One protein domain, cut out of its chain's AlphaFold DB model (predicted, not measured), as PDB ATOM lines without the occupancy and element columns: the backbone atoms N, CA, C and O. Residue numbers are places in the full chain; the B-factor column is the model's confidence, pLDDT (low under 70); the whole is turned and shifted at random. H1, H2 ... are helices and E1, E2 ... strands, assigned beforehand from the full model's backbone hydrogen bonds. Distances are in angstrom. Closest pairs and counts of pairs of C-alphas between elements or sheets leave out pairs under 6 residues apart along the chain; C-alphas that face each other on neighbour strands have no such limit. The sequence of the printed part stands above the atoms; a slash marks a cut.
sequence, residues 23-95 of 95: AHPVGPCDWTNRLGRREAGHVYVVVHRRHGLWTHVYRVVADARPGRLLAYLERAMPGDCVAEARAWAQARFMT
ATOM      1  N   ALA A  23     187.696 190.561 301.140       95.06
ATOM      2  CA  ALA A  23     189.150 190.530 300.998       95.06
ATOM      3  C   ALA A  23     189.645 189.127 300.635       95.06
ATOM      4  O   ALA A  23     189.298 188.137 301.277       95.06
ATOM      5  N   HIS A  24     190.526 189.060 299.645       95.44
ATOM      6  CA  HIS A  24     191.195 187.849 299.194       95.44
ATOM      7  C   HIS A  24     192.708 188.023 299.396       95.44
ATOM      8  O   HIS A  24     193.319 188.856 298.717       95.44
ATOM      9  N   PRO A  25     193.339 187.277 300.319       93.81
ATOM     10  CA  PRO A  25     194.784 187.335 300.490       93.81
ATOM     11  C   PRO A  25     195.487 186.796 299.239       93.81
ATOM     12  O   PRO A  25     195.136 185.738 298.711       93.81
ATOM     13  N   VAL A  26     196.497 187.525 298.769       94.44
ATOM     14  CA  VAL A  26     197.376 187.081 297.679       94.44
ATOM     15  C   VAL A  26     198.622 186.420 298.254       94.44
ATOM     16  O   VAL A  26     198.965 185.318 297.833       94.44
ATOM     17  N   GLY A  27     199.265 187.068 299.227       90.75
ATOM     18  CA  GLY A  27     200.452 186.545 299.899       90.75
ATOM     19  C   GLY A  27     201.326 187.633 300.530       90.75
ATOM     20  O   GLY A  27     201.031 188.825 300.376       90.75
ATOM     21  N   PRO A  28     202.391 187.233 301.242       90.69
ATOM     22  CA  PRO A  28     203.415 188.148 301.733       90.69
ATOM     23  C   PRO A  28     204.261 188.687 300.573       90.69
ATOM     24  O   PRO A  28     204.503 187.979 299.604       90.69
ATOM     25  N   CYS A  29     204.746 189.919 300.679       89.31
ATOM     26  CA  CYS A  29     205.662 190.505 299.706       89.31
ATOM     27  C   CYS A  29     206.789 191.266 300.399       89.31
ATOM     28  O   CYS A  29     206.581 191.881 301.446       89.31
ATOM     29  N   ASP A  30     207.946 191.318 299.750       87.88
ATOM     30  CA  ASP A  30     209.000 192.266 300.077       87.88
ATOM     31  C   ASP A  30     208.982 193.413 299.070       87.88
ATOM     32  O   ASP A  30     208.978 193.198 297.859       87.88
ATOM     33  N   TRP A  31     208.985 194.648 299.560       84.19
ATOM     34  CA  TRP A  31     208.977 195.830 298.710       84.19
ATOM     35  C   TRP A  31     210.074 196.804 299.108       84.19
ATOM     36  O   TRP A  31     210.275 197.084 300.284       84.19
ATOM     37  N   THR A  32     210.760 197.382 298.128       85.88
ATOM     38  CA  THR A  32     211.712 198.463 298.380       85.88
ATOM     39  C   THR A  32     211.001 199.805 298.264       85.88
ATOM     40  O   THR A  32     210.547 200.194 297.188       85.88
ATOM     41  N   ASN A  33     210.894 200.531 299.374       82.50
ATOM     42  CA  ASN A  33     210.287 201.855 299.383       82.50
ATOM     43  C   ASN A  33     211.151 202.890 298.635       82.50
ATOM     44  O   ASN A  33     212.285 202.628 298.230       82.50
ATOM     45  N   ARG A  34     210.633 204.115 298.484       81.00
ATOM     46  CA  ARG A  34     211.328 205.202 297.764       81.00
ATOM     47  C   ARG A  34     212.680 205.599 298.374       81.00
ATOM     48  O   ARG A  34     213.472 206.242 297.699       81.00
ATOM     49  N   LEU A  35     212.936 205.234 299.629       84.62
ATOM     50  CA  LEU A  35     214.190 205.489 300.339       84.62
ATOM     51  C   LEU A  35     215.169 204.306 300.243       84.62
ATOM     52  O   LEU A  35     216.160 204.275 300.968       84.62
ATOM     53  N   GLY A  36     214.882 203.308 299.402       84.62
ATOM     54  CA  GLY A  36     215.725 202.126 299.236       84.62
ATOM     55  C   GLY A  36     215.619 201.115 300.383       84.62
ATOM     56  O   GLY A  36     216.397 200.166 300.429       84.62
ATOM     57  N   ARG A  37     214.677 201.287 301.320       83.44
ATOM     58  CA  ARG A  37     214.498 200.358 302.446       83.44
ATOM     59  C   ARG A  37     213.538 199.241 302.067       83.44
ATOM     60  O   ARG A  37     212.487 199.508 301.489       83.44
ATOM     61  N   ARG A  38     213.895 198.006 302.419       83.94
ATOM     62  CA  ARG A  38     213.029 196.834 302.265       83.94
ATOM     63  C   ARG A  38     211.965 196.841 303.363       83.94
ATOM     64  O   ARG A  38     212.288 197.000 304.536       83.94
ATOM     65  N   GLU A  39     210.716 196.683 302.960       86.62
ATOM     66  CA  GLU A  39     209.526 196.628 303.799       86.62
ATOM     67  C   GLU A  39     208.802 195.318 303.508       86.62
ATOM     68  O   GLU A  39     208.445 195.045 302.359       86.62
ATOM     69  N   ALA A  40     208.568 194.526 304.551       87.25
ATOM     70  CA  ALA A  40     207.688 193.375 304.454       87.25
ATOM     71  C   ALA A  40     206.227 193.834 304.493       87.25
ATOM     72  O   ALA A  40     205.841 194.714 305.269       87.25
ATOM     73  N   GLY A  41     205.414 193.225 303.642       89.69
ATOM     74  CA  GLY A  41     204.006 193.538 303.487       89.69
ATOM     75  C   GLY A  41     203.173 192.308 303.172       89.69
ATOM     76  O   GLY A  41     203.698 191.217 302.970       89.69
ATOM     77  N   HIS A  42     201.864 192.500 303.119       92.38
ATOM     78  CA  HIS A  42     200.915 191.538 302.573       92.38
ATOM     79  C   HIS A  42     200.094 192.197 301.478       92.38
ATOM     80  O   HIS A  42     199.706 193.361 301.593       92.38
ATOM     81  N   VAL A  43     199.821 191.445 300.421       94.94
ATOM     82  CA  VAL A  43     198.998 191.905 299.307       94.94
ATOM     83  C   VAL A  43     197.611 191.285 299.403       94.94
ATOM     84  O   VAL A  43     197.469 190.073 299.589       94.94
ATOM     85  N   TYR A  44     196.591 192.122 299.244       96.19
ATOM     86  CA  TYR A  44     195.183 191.747 299.273       96.19
ATOM     87  C   TYR A  44     194.473 192.268 298.033       96.19
ATOM     88  O   TYR A  44     194.719 193.389 297.589       96.19
ATOM     89  N   VAL A  45     193.551 191.468 297.508       97.69
ATOM     90  CA  VAL A  45     192.536 191.921 296.556       97.69
ATOM     91  C   VAL A  45     191.252 192.159 297.335       97.69
ATOM     92  O   VAL A  45     190.771 191.251 298.004       97.69
ATOM     93  N   VAL A  46     190.696 193.362 297.262       97.06
ATOM     94  CA  VAL A  46     189.459 193.741 297.946       97.06
ATOM     95  C   VAL A  46     188.393 194.072 296.916       97.06
ATOM     96  O   VAL A  46     188.644 194.858 296.007       97.06
ATOM     97  N   VAL A  47     187.207 193.489 297.061       97.62
ATOM     98  CA  VAL A  47     186.031 193.864 296.273       97.62
ATOM     99  C   VAL A  47     185.141 194.756 297.120       97.62
ATOM    100  O   VAL A  47     184.601 194.298 298.126       97.62
ATOM    101  N   HIS A  48     184.986 196.007 296.698       96.69
ATOM    102  CA  HIS A  48     184.082 196.969 297.313       96.69
ATOM    103  C   HIS A  48     182.718 196.947 296.631       96.69
ATOM    104  O   HIS A  48     182.649 196.894 295.400       96.69
ATOM    105  N   ARG A  49     181.635 197.013 297.418       94.62
ATOM    106  CA  ARG A  49     180.252 196.950 296.889       94.62
ATOM    107  C   ARG A  49     179.382 198.164 297.219       94.62
ATOM    108  O   ARG A  49     178.400 198.418 296.526       94.62
ATOM    109  N   ARG A  50     179.742 198.953 298.236       88.50
ATOM    110  CA  ARG A  50     178.886 200.031 298.773       88.50
ATOM    111  C   ARG A  50     178.748 201.265 297.869       88.50
ATOM    112  O   ARG A  50     177.710 201.919 297.889       88.50
ATOM    113  N   HIS A  51     179.777 201.600 297.091       86.00
ATOM    114  CA  HIS A  51     179.827 202.818 296.263       86.00
ATOM    115  C   HIS A  51     180.066 202.496 294.781       86.00
ATOM    116  O   HIS A  51     180.815 203.177 294.083       86.00
ATOM    117  N   GLY A  52     179.421 201.426 294.315       89.88
ATOM    118  CA  GLY A  52     179.721 200.782 293.042       89.88
ATOM    119  C   GLY A  52     180.629 199.574 293.242       89.88
ATOM    120  O   GLY A  52     181.282 199.435 294.276       89.88
ATOM    121  N   LEU A  53     180.631 198.687 292.249       96.75
ATOM    122  CA  LEU A  53     181.430 197.471 292.268       96.75
ATOM    123  C   LEU A  53     182.851 197.792 291.802       96.75
ATOM    124  O   LEU A  53     183.045 198.180 290.649       96.75
ATOM    125  N   TRP A  54     183.825 197.638 292.693       98.00
ATOM    126  CA  TRP A  54     185.239 197.903 292.422       98.00
ATOM    127  C   TRP A  54     186.116 196.790 292.970       98.00
ATOM    128  O   TRP A  54     185.875 196.294 294.065       98.00
ATOM    129  N   THR A  55     187.183 196.463 292.252       98.38
ATOM    130  CA  THR A  55     188.241 195.563 292.710       98.38
ATOM    131  C   THR A  55     189.524 196.357 292.916       98.38
ATOM    132  O   THR A  55     190.103 196.892 291.969       98.38
ATOM    133  N   HIS A  56     189.982 196.442 294.159       98.00
ATOM    134  CA  HIS A  56     191.214 197.113 294.555       98.00
ATOM    135  C   HIS A  56     192.294 196.099 294.920       98.00
ATOM    136  O   HIS A  56     192.013 195.046 295.483       98.00
ATOM    137  N   VAL A  57     193.547 196.435 294.632       97.94
ATOM    138  CA  VAL A  57     194.713 195.703 295.124       97.94
ATOM    139  C   VAL A  57     195.432 196.583 296.128       97.94
ATOM    140  O   VAL A  57     195.908 197.666 295.781       97.94
ATOM    141  N   TYR A  58     195.517 196.106 297.365       96.69
ATOM    142  CA  TYR A  58     196.199 196.787 298.452       96.69
ATOM    143  C   TYR A  58     197.478 196.057 298.830       96.69
ATOM    144  O   TYR A  58     197.475 194.841 299.005       96.69
ATOM    145  N   ARG A  59     198.551 196.819 299.036       94.31
ATOM    146  CA  ARG A  59     199.733 196.367 299.771       94.31
ATOM    147  C   ARG A  59     199.697 196.964 301.170       94.31
ATOM    148  O   ARG A  59     199.709 198.183 301.327       94.31
ATOM    149  N   VAL A  60     199.654 196.104 302.180       92.19
ATOM    150  CA  VAL A  60     199.582 196.476 303.595       92.19
ATOM    151  C   VAL A  60     200.934 196.221 304.249       92.19
ATOM    152  O   VAL A  60     201.445 195.106 304.182       92.19
ATOM    153  N   VAL A  61     201.518 197.242 304.874       89.56
ATOM    154  CA  VAL A  61     202.798 197.166 305.600       89.56
ATOM    155  C   VAL A  61     202.642 197.715 307.018       89.56
ATOM    156  O   VAL A  61     201.709 198.468 307.307       89.56
ATOM    157  N   ALA A  62     203.543 197.320 307.916       84.31
ATOM    158  CA  ALA A  62     203.566 197.850 309.268       84.31
ATOM    159  C   ALA A  62     204.098 199.287 309.229       84.31
ATOM    160  O   ALA A  62     205.068 199.582 308.527       84.31
ATOM    161  N   ASP A  63     203.464 200.187 309.973       82.38
ATOM    162  CA  ASP A  63     204.016 201.515 310.223       82.38
ATOM    163  C   ASP A  63     205.180 201.405 311.228       82.38
ATOM    164  O   ASP A  63     205.268 200.462 312.015       82.38
ATOM    165  N   ALA A  64     206.067 202.402 311.249       78.06
ATOM    166  CA  ALA A  64     207.103 202.510 312.277       78.06
ATOM    167  C   ALA A  64     206.518 202.678 313.695       78.06
ATOM    168  O   ALA A  64     207.188 202.391 314.687       78.06
ATOM    169  N   ARG A  65     205.278 203.168 313.807       79.56
ATOM    170  CA  ARG A  65     204.528 203.255 315.061       79.56
ATOM    171  C   ARG A  65     203.857 201.910 315.368       79.56
ATOM    172  O   ARG A  65     203.047 201.451 314.559       79.56
ATOM    173  N   PRO A  66     204.105 201.313 316.548       76.06
ATOM    174  CA  PRO A  66     203.483 200.050 316.933       76.06
ATOM    175  C   PRO A  66     201.954 200.083 316.814       76.06
ATOM    176  O   PRO A  66     201.312 201.059 317.207       76.06
ATOM    177  N   GLY A  67     201.378 199.010 316.269       76.31
ATOM    178  CA  GLY A  67     199.928 198.849 316.120       76.31
ATOM    179  C   GLY A  67     199.296 199.651 314.978       76.31
ATOM    180  O   GLY A  67     198.073 199.679 314.875       76.31
ATOM    181  N   ARG A  68     200.088 200.306 314.117       82.06
ATOM    182  CA  ARG A  68     199.583 200.997 312.926       82.06
ATOM    183  C   ARG A  68     199.946 200.256 311.645       82.06
ATOM    184  O   ARG A  68     201.033 199.699 311.511       82.06
ATOM    185  N   LEU A  69     199.015 200.299 310.700       86.44
ATOM    186  CA  LEU A  69     199.154 199.735 309.366       86.44
ATOM    187  C   LEU A  69     199.128 200.858 308.337       86.44
ATOM    188  O   LEU A  69     198.347 201.804 308.457       86.44
ATOM    189  N   LEU A  70     199.954 200.722 307.308       89.44
ATOM    190  CA  LEU A  70     199.888 201.533 306.102       89.44
ATOM    191  C   LEU A  70     199.335 200.666 304.977       89.44
ATOM    192  O   LEU A  70     199.881 199.603 304.685       89.44
ATOM    193  N   ALA A  71     198.262 201.130 304.339       91.94
ATOM    194  CA  ALA A  71     197.679 200.491 303.168       91.94
ATOM    195  C   ALA A  71     197.953 201.347 301.929       91.94
ATOM    196  O   ALA A  71     197.518 202.495 301.839       91.94
ATOM    197  N   TYR A  72     198.669 200.778 300.968       93.50
ATOM    198  CA  TYR A  72     198.927 201.387 299.671       93.50
ATOM    199  C   TYR A  72     197.960 200.805 298.648       93.50
ATOM    200  O   TYR A  72     197.919 199.590 298.462       93.50
ATOM    201  N   LEU A  73     197.184 201.664 297.985       95.69
ATOM    202  CA  LEU A  73     196.393 201.269 296.822       95.69
ATOM    203  C   LEU A  73     197.328 201.140 295.617       95.69
ATOM    204  O   LEU A  73     197.835 202.137 295.109       95.69
ATOM    205  N   GLU A  74     197.556 199.910 295.175       96.44
ATOM    206  CA  GLU A  74     198.480 199.593 294.084       96.44
ATOM    207  C   GLU A  74     197.758 199.550 292.730       96.44
ATOM    208  O   GLU A  74     198.323 199.923 291.701       96.44
ATOM    209  N   ARG A  75     196.492 199.111 292.717       97.88
ATOM    210  CA  ARG A  75     195.648 199.080 291.515       97.88
ATOM    211  C   ARG A  75     194.166 199.166 291.876       97.88
ATOM    212  O   ARG A  75     193.751 198.606 292.884       97.88
ATOM    213  N   ALA A  76     193.374 199.820 291.030       97.94
ATOM    214  CA  ALA A  76     191.915 199.865 291.123       97.94
ATOM    215  C   ALA A  76     191.295 199.522 289.765       97.94
ATOM    216  O   ALA A  76     191.782 199.977 288.729       97.94
ATOM    217  N   MET A  77     190.250 198.697 289.769       98.19
ATOM    218  CA  MET A  77     189.571 198.211 288.567       98.19
ATOM    219  C   MET A  77     188.055 198.244 288.773       98.19
ATOM    220  O   MET A  77     187.594 197.837 289.842       98.19
ATOM    221  N   PRO A  78     187.274 198.720 287.793       97.75
ATOM    222  CA  PRO A  78     185.821 198.686 287.884       97.75
ATOM    223  C   PRO A  78     185.309 197.247 287.729       97.75
ATOM    224  O   PRO A  78     185.789 196.509 286.874       97.75
ATOM    225  N   GLY A  79     184.301 196.870 288.514       97.69
ATOM    226  CA  GLY A  79     183.689 195.541 288.480       97.69
ATOM    227  C   GLY A  79     184.326 194.520 289.428       97.69
ATOM    228  O   GLY A  79     185.221 194.835 290.217       97.69
ATOM    229  N   ASP A  80     183.806 193.291 289.371       97.44
ATOM    230  CA  ASP A  80     184.369 192.127 290.062       97.44
ATOM    231  C   ASP A  80     185.430 191.485 289.158       97.44
ATOM    232  O   ASP A  80     185.128 190.754 288.215       97.44
ATOM    233  N   CYS A  81     186.686 191.825 289.427       97.62
ATOM    234  CA  CYS A  81     187.848 191.442 288.634       97.62
ATOM    235  C   CYS A  81     188.857 190.657 289.484       97.62
ATOM    236  O   CYS A  81     190.063 190.757 289.254       97.62
ATOM    237  N   VAL A  82     188.403 189.894 290.488       97.88
ATOM    238  CA  VAL A  82     189.293 189.250 291.479       97.88
ATOM    239  C   VAL A  82     190.371 188.383 290.831       97.88
ATOM    240  O   VAL A  82     191.536 188.448 291.229       97.88
ATOM    241  N   ALA A  83     190.015 187.590 289.817       98.06
ATOM    242  CA  ALA A  83     190.963 186.714 289.128       98.06
ATOM    243  C   ALA A  83     192.067 187.505 288.403       98.06
ATOM    244  O   ALA A  83     193.249 187.197 288.568       98.06
ATOM    245  N   GLU A  84     191.696 188.555 287.661       98.25
ATOM    246  CA  GLU A  84     192.652 189.441 286.981       98.25
ATOM    247  C   GLU A  84     193.534 190.179 287.997       98.25
ATOM    248  O   GLU A  84     194.758 190.221 287.855       98.25
ATOM    249  N   ALA A  85     192.925 190.704 289.064       98.25
ATOM    250  CA  ALA A  85     193.615 191.403 290.143       98.25
ATOM    251  C   ALA A  85     194.685 190.526 290.785       98.25
ATOM    252  O   ALA A  85     195.814 190.965 291.006       98.25
ATOM    253  N   ARG A  86     194.325 189.270 291.067       97.88
ATOM    254  CA  ARG A  86     195.208 188.300 291.704       97.88
ATOM    255  C   ARG A  86     196.358 187.912 290.788       97.88
ATOM    256  O   ARG A  86     197.495 187.925 291.247       97.88
ATOM    257  N   ALA A  87     196.087 187.626 289.515       97.75
ATOM    258  CA  ALA A  87     197.130 187.306 288.542       97.75
ATOM    259  C   ALA A  87     198.131 188.463 288.393       97.75
ATOM    260  O   ALA A  87     199.343 188.254 288.441       97.75
ATOM    261  N   TRP A  88     197.628 189.698 288.302       97.44
ATOM    262  CA  TRP A  88     198.469 190.892 288.275       97.44
ATOM    263  C   TRP A  88     199.303 191.043 289.554       97.44
ATOM    264  O   TRP A  88     200.511 191.261 289.479       97.44
ATOM    265  N   ALA A  89     198.677 190.897 290.725       97.00
ATOM    266  CA  ALA A  89     199.348 191.036 292.014       97.00
ATOM    267  C   ALA A  89     200.455 189.989 292.199       97.00
ATOM    268  O   ALA A  89     201.548 190.319 292.655       97.00
ATOM    269  N   GLN A  90     200.198 188.742 291.800       95.75
ATOM    270  CA  GLN A  90     201.186 187.666 291.832       95.75
ATOM    271  C   GLN A  90     202.377 187.981 290.927       95.75
ATOM    272  O   GLN A  90     203.512 187.960 291.395       95.75
ATOM    273  N   ALA A  91     202.125 188.361 289.672       95.25
ATOM    274  CA  ALA A  91     203.187 188.735 288.742       95.25
ATOM    275  C   ALA A  91     204.018 189.930 289.243       95.25
ATOM    276  O   ALA A  91     205.212 190.015 288.971       95.25
ATOM    277  N   ARG A  92     203.393 190.854 289.982       93.62
ATOM    278  CA  ARG A  92     204.018 192.101 290.431       93.62
ATOM    279  C   ARG A  92     204.826 191.983 291.726       93.62
ATOM    280  O   ARG A  92     205.760 192.770 291.896       93.62
ATOM    281  N   PHE A  93     204.427 191.100 292.642       91.19
ATOM    282  CA  PHE A  93     204.939 191.068 294.021       91.19
ATOM    283  C   PHE A  93     205.480 189.711 294.486       91.19
ATOM    284  O   PHE A  93     206.118 189.672 295.534       91.19
ATOM    285  N   MET A  94     205.216 188.621 293.759       82.88
ATOM    286  CA  MET A  94     205.581 187.250 294.164       82.88
ATOM    287  C   MET A  94     206.695 186.658 293.289       82.88
ATOM    288  O   MET A  94     206.743 185.447 293.080       82.88
ATOM    289  N   THR A  95     207.539 187.521 292.725       65.44
ATOM    290  CA  THR A  95     208.735 187.158 291.950       65.44
ATOM    291  C   THR A  95     209.948 187.067 292.862       65.44
ATOM    292  O   THR A  95     210.751 186.133 292.651       65.44
TER     293      THR A  95
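What this domain is: This is residues 23 to 95 of the 95 residues of an uncharacterized protein of Rhodospirillales bacterium 70-18 (UniProt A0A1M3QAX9). One strongly twisted sheet of four strands, folded back and forth in hairpins, has a single helix, H1, packed along one face, while the other face is bare. After E4 a tight link of 3 residues leads into H1, which folds back over the sheet above E2 and E3. The printed part has 73 residues with four named strands and then one named helix, in the order E1, E2, E3, E4, H1; the sheet has the same order and is antiparallel throughout. The class is mixed, helices and strands, and the whole is compact, with a radius of gyration of the C-alphas of 12.8 A and spans of 34 by 27 by 19 A.

Where its parts are: E1 is residues 23 to 32, 24.1 A from first to last C-alpha, and begins at C-alpha 23 at (189.150, 190.530, 300.998); it bends by 64 degrees at residue 27. E2, residues 38 to 48, is the longest strand by residues and measures 29.4 A. E3 is residues 54 to 62, 24.9 A. E4 is residues 69 to 78, 25.3 A, bends by 57 degrees at residue 74 and ends at C-alpha 78 at (185.821, 198.686, 287.884). H1 is residues 82 to 93, 16.0 A, and ends at C-alpha 93 at (204.939, 191.068, 294.021).

How they stand to each other: The four strands form a meander, each strand the antiparallel neighbour of the one before. E1 and E2 are a hairpin at 153 degrees, with N 24 and O 45 within hydrogen-bond range at 2.7 A. E2 and E3 are a hairpin at 153 degrees, with N 44 and O 58 at 2.9 A. E3 and E4 are a hairpin at 162 degrees, with N 55 and O 77 at 2.8 A. E1 and E4 are the edge strands and are apart. From edge to edge the strands' lines turn by 63 degrees. H1 is on the sheet, at a height over the sheet of 8.2 A, and the two make two layers, a helix on one face of a sheet. It lies over E2 and E3 and runs along the strands, at 26 degrees to E3 on the local plane. The closest C-alphas of E2 and H1 are those of Val 45 and Ala 85, 6.5 A apart; those of E1 and H1 are Cys 29 and Phe 93, 5.8 A apart. E4 and H1 are near each other. In H1 every O i to N i+4 pair is within hydrogen-bond range.

The domain as a whole: The two C-alphas farthest apart are those of Gly 36 and Arg 50, 36.9 A. The printed part has no cut. The links E1 to E2, E2 to E3 and E4 to H1 are tight, the link E3 to E4 is short, and no link is long. The mean pLDDT of the printed part is 91.3, and residue 95, the chain's last, is under 70.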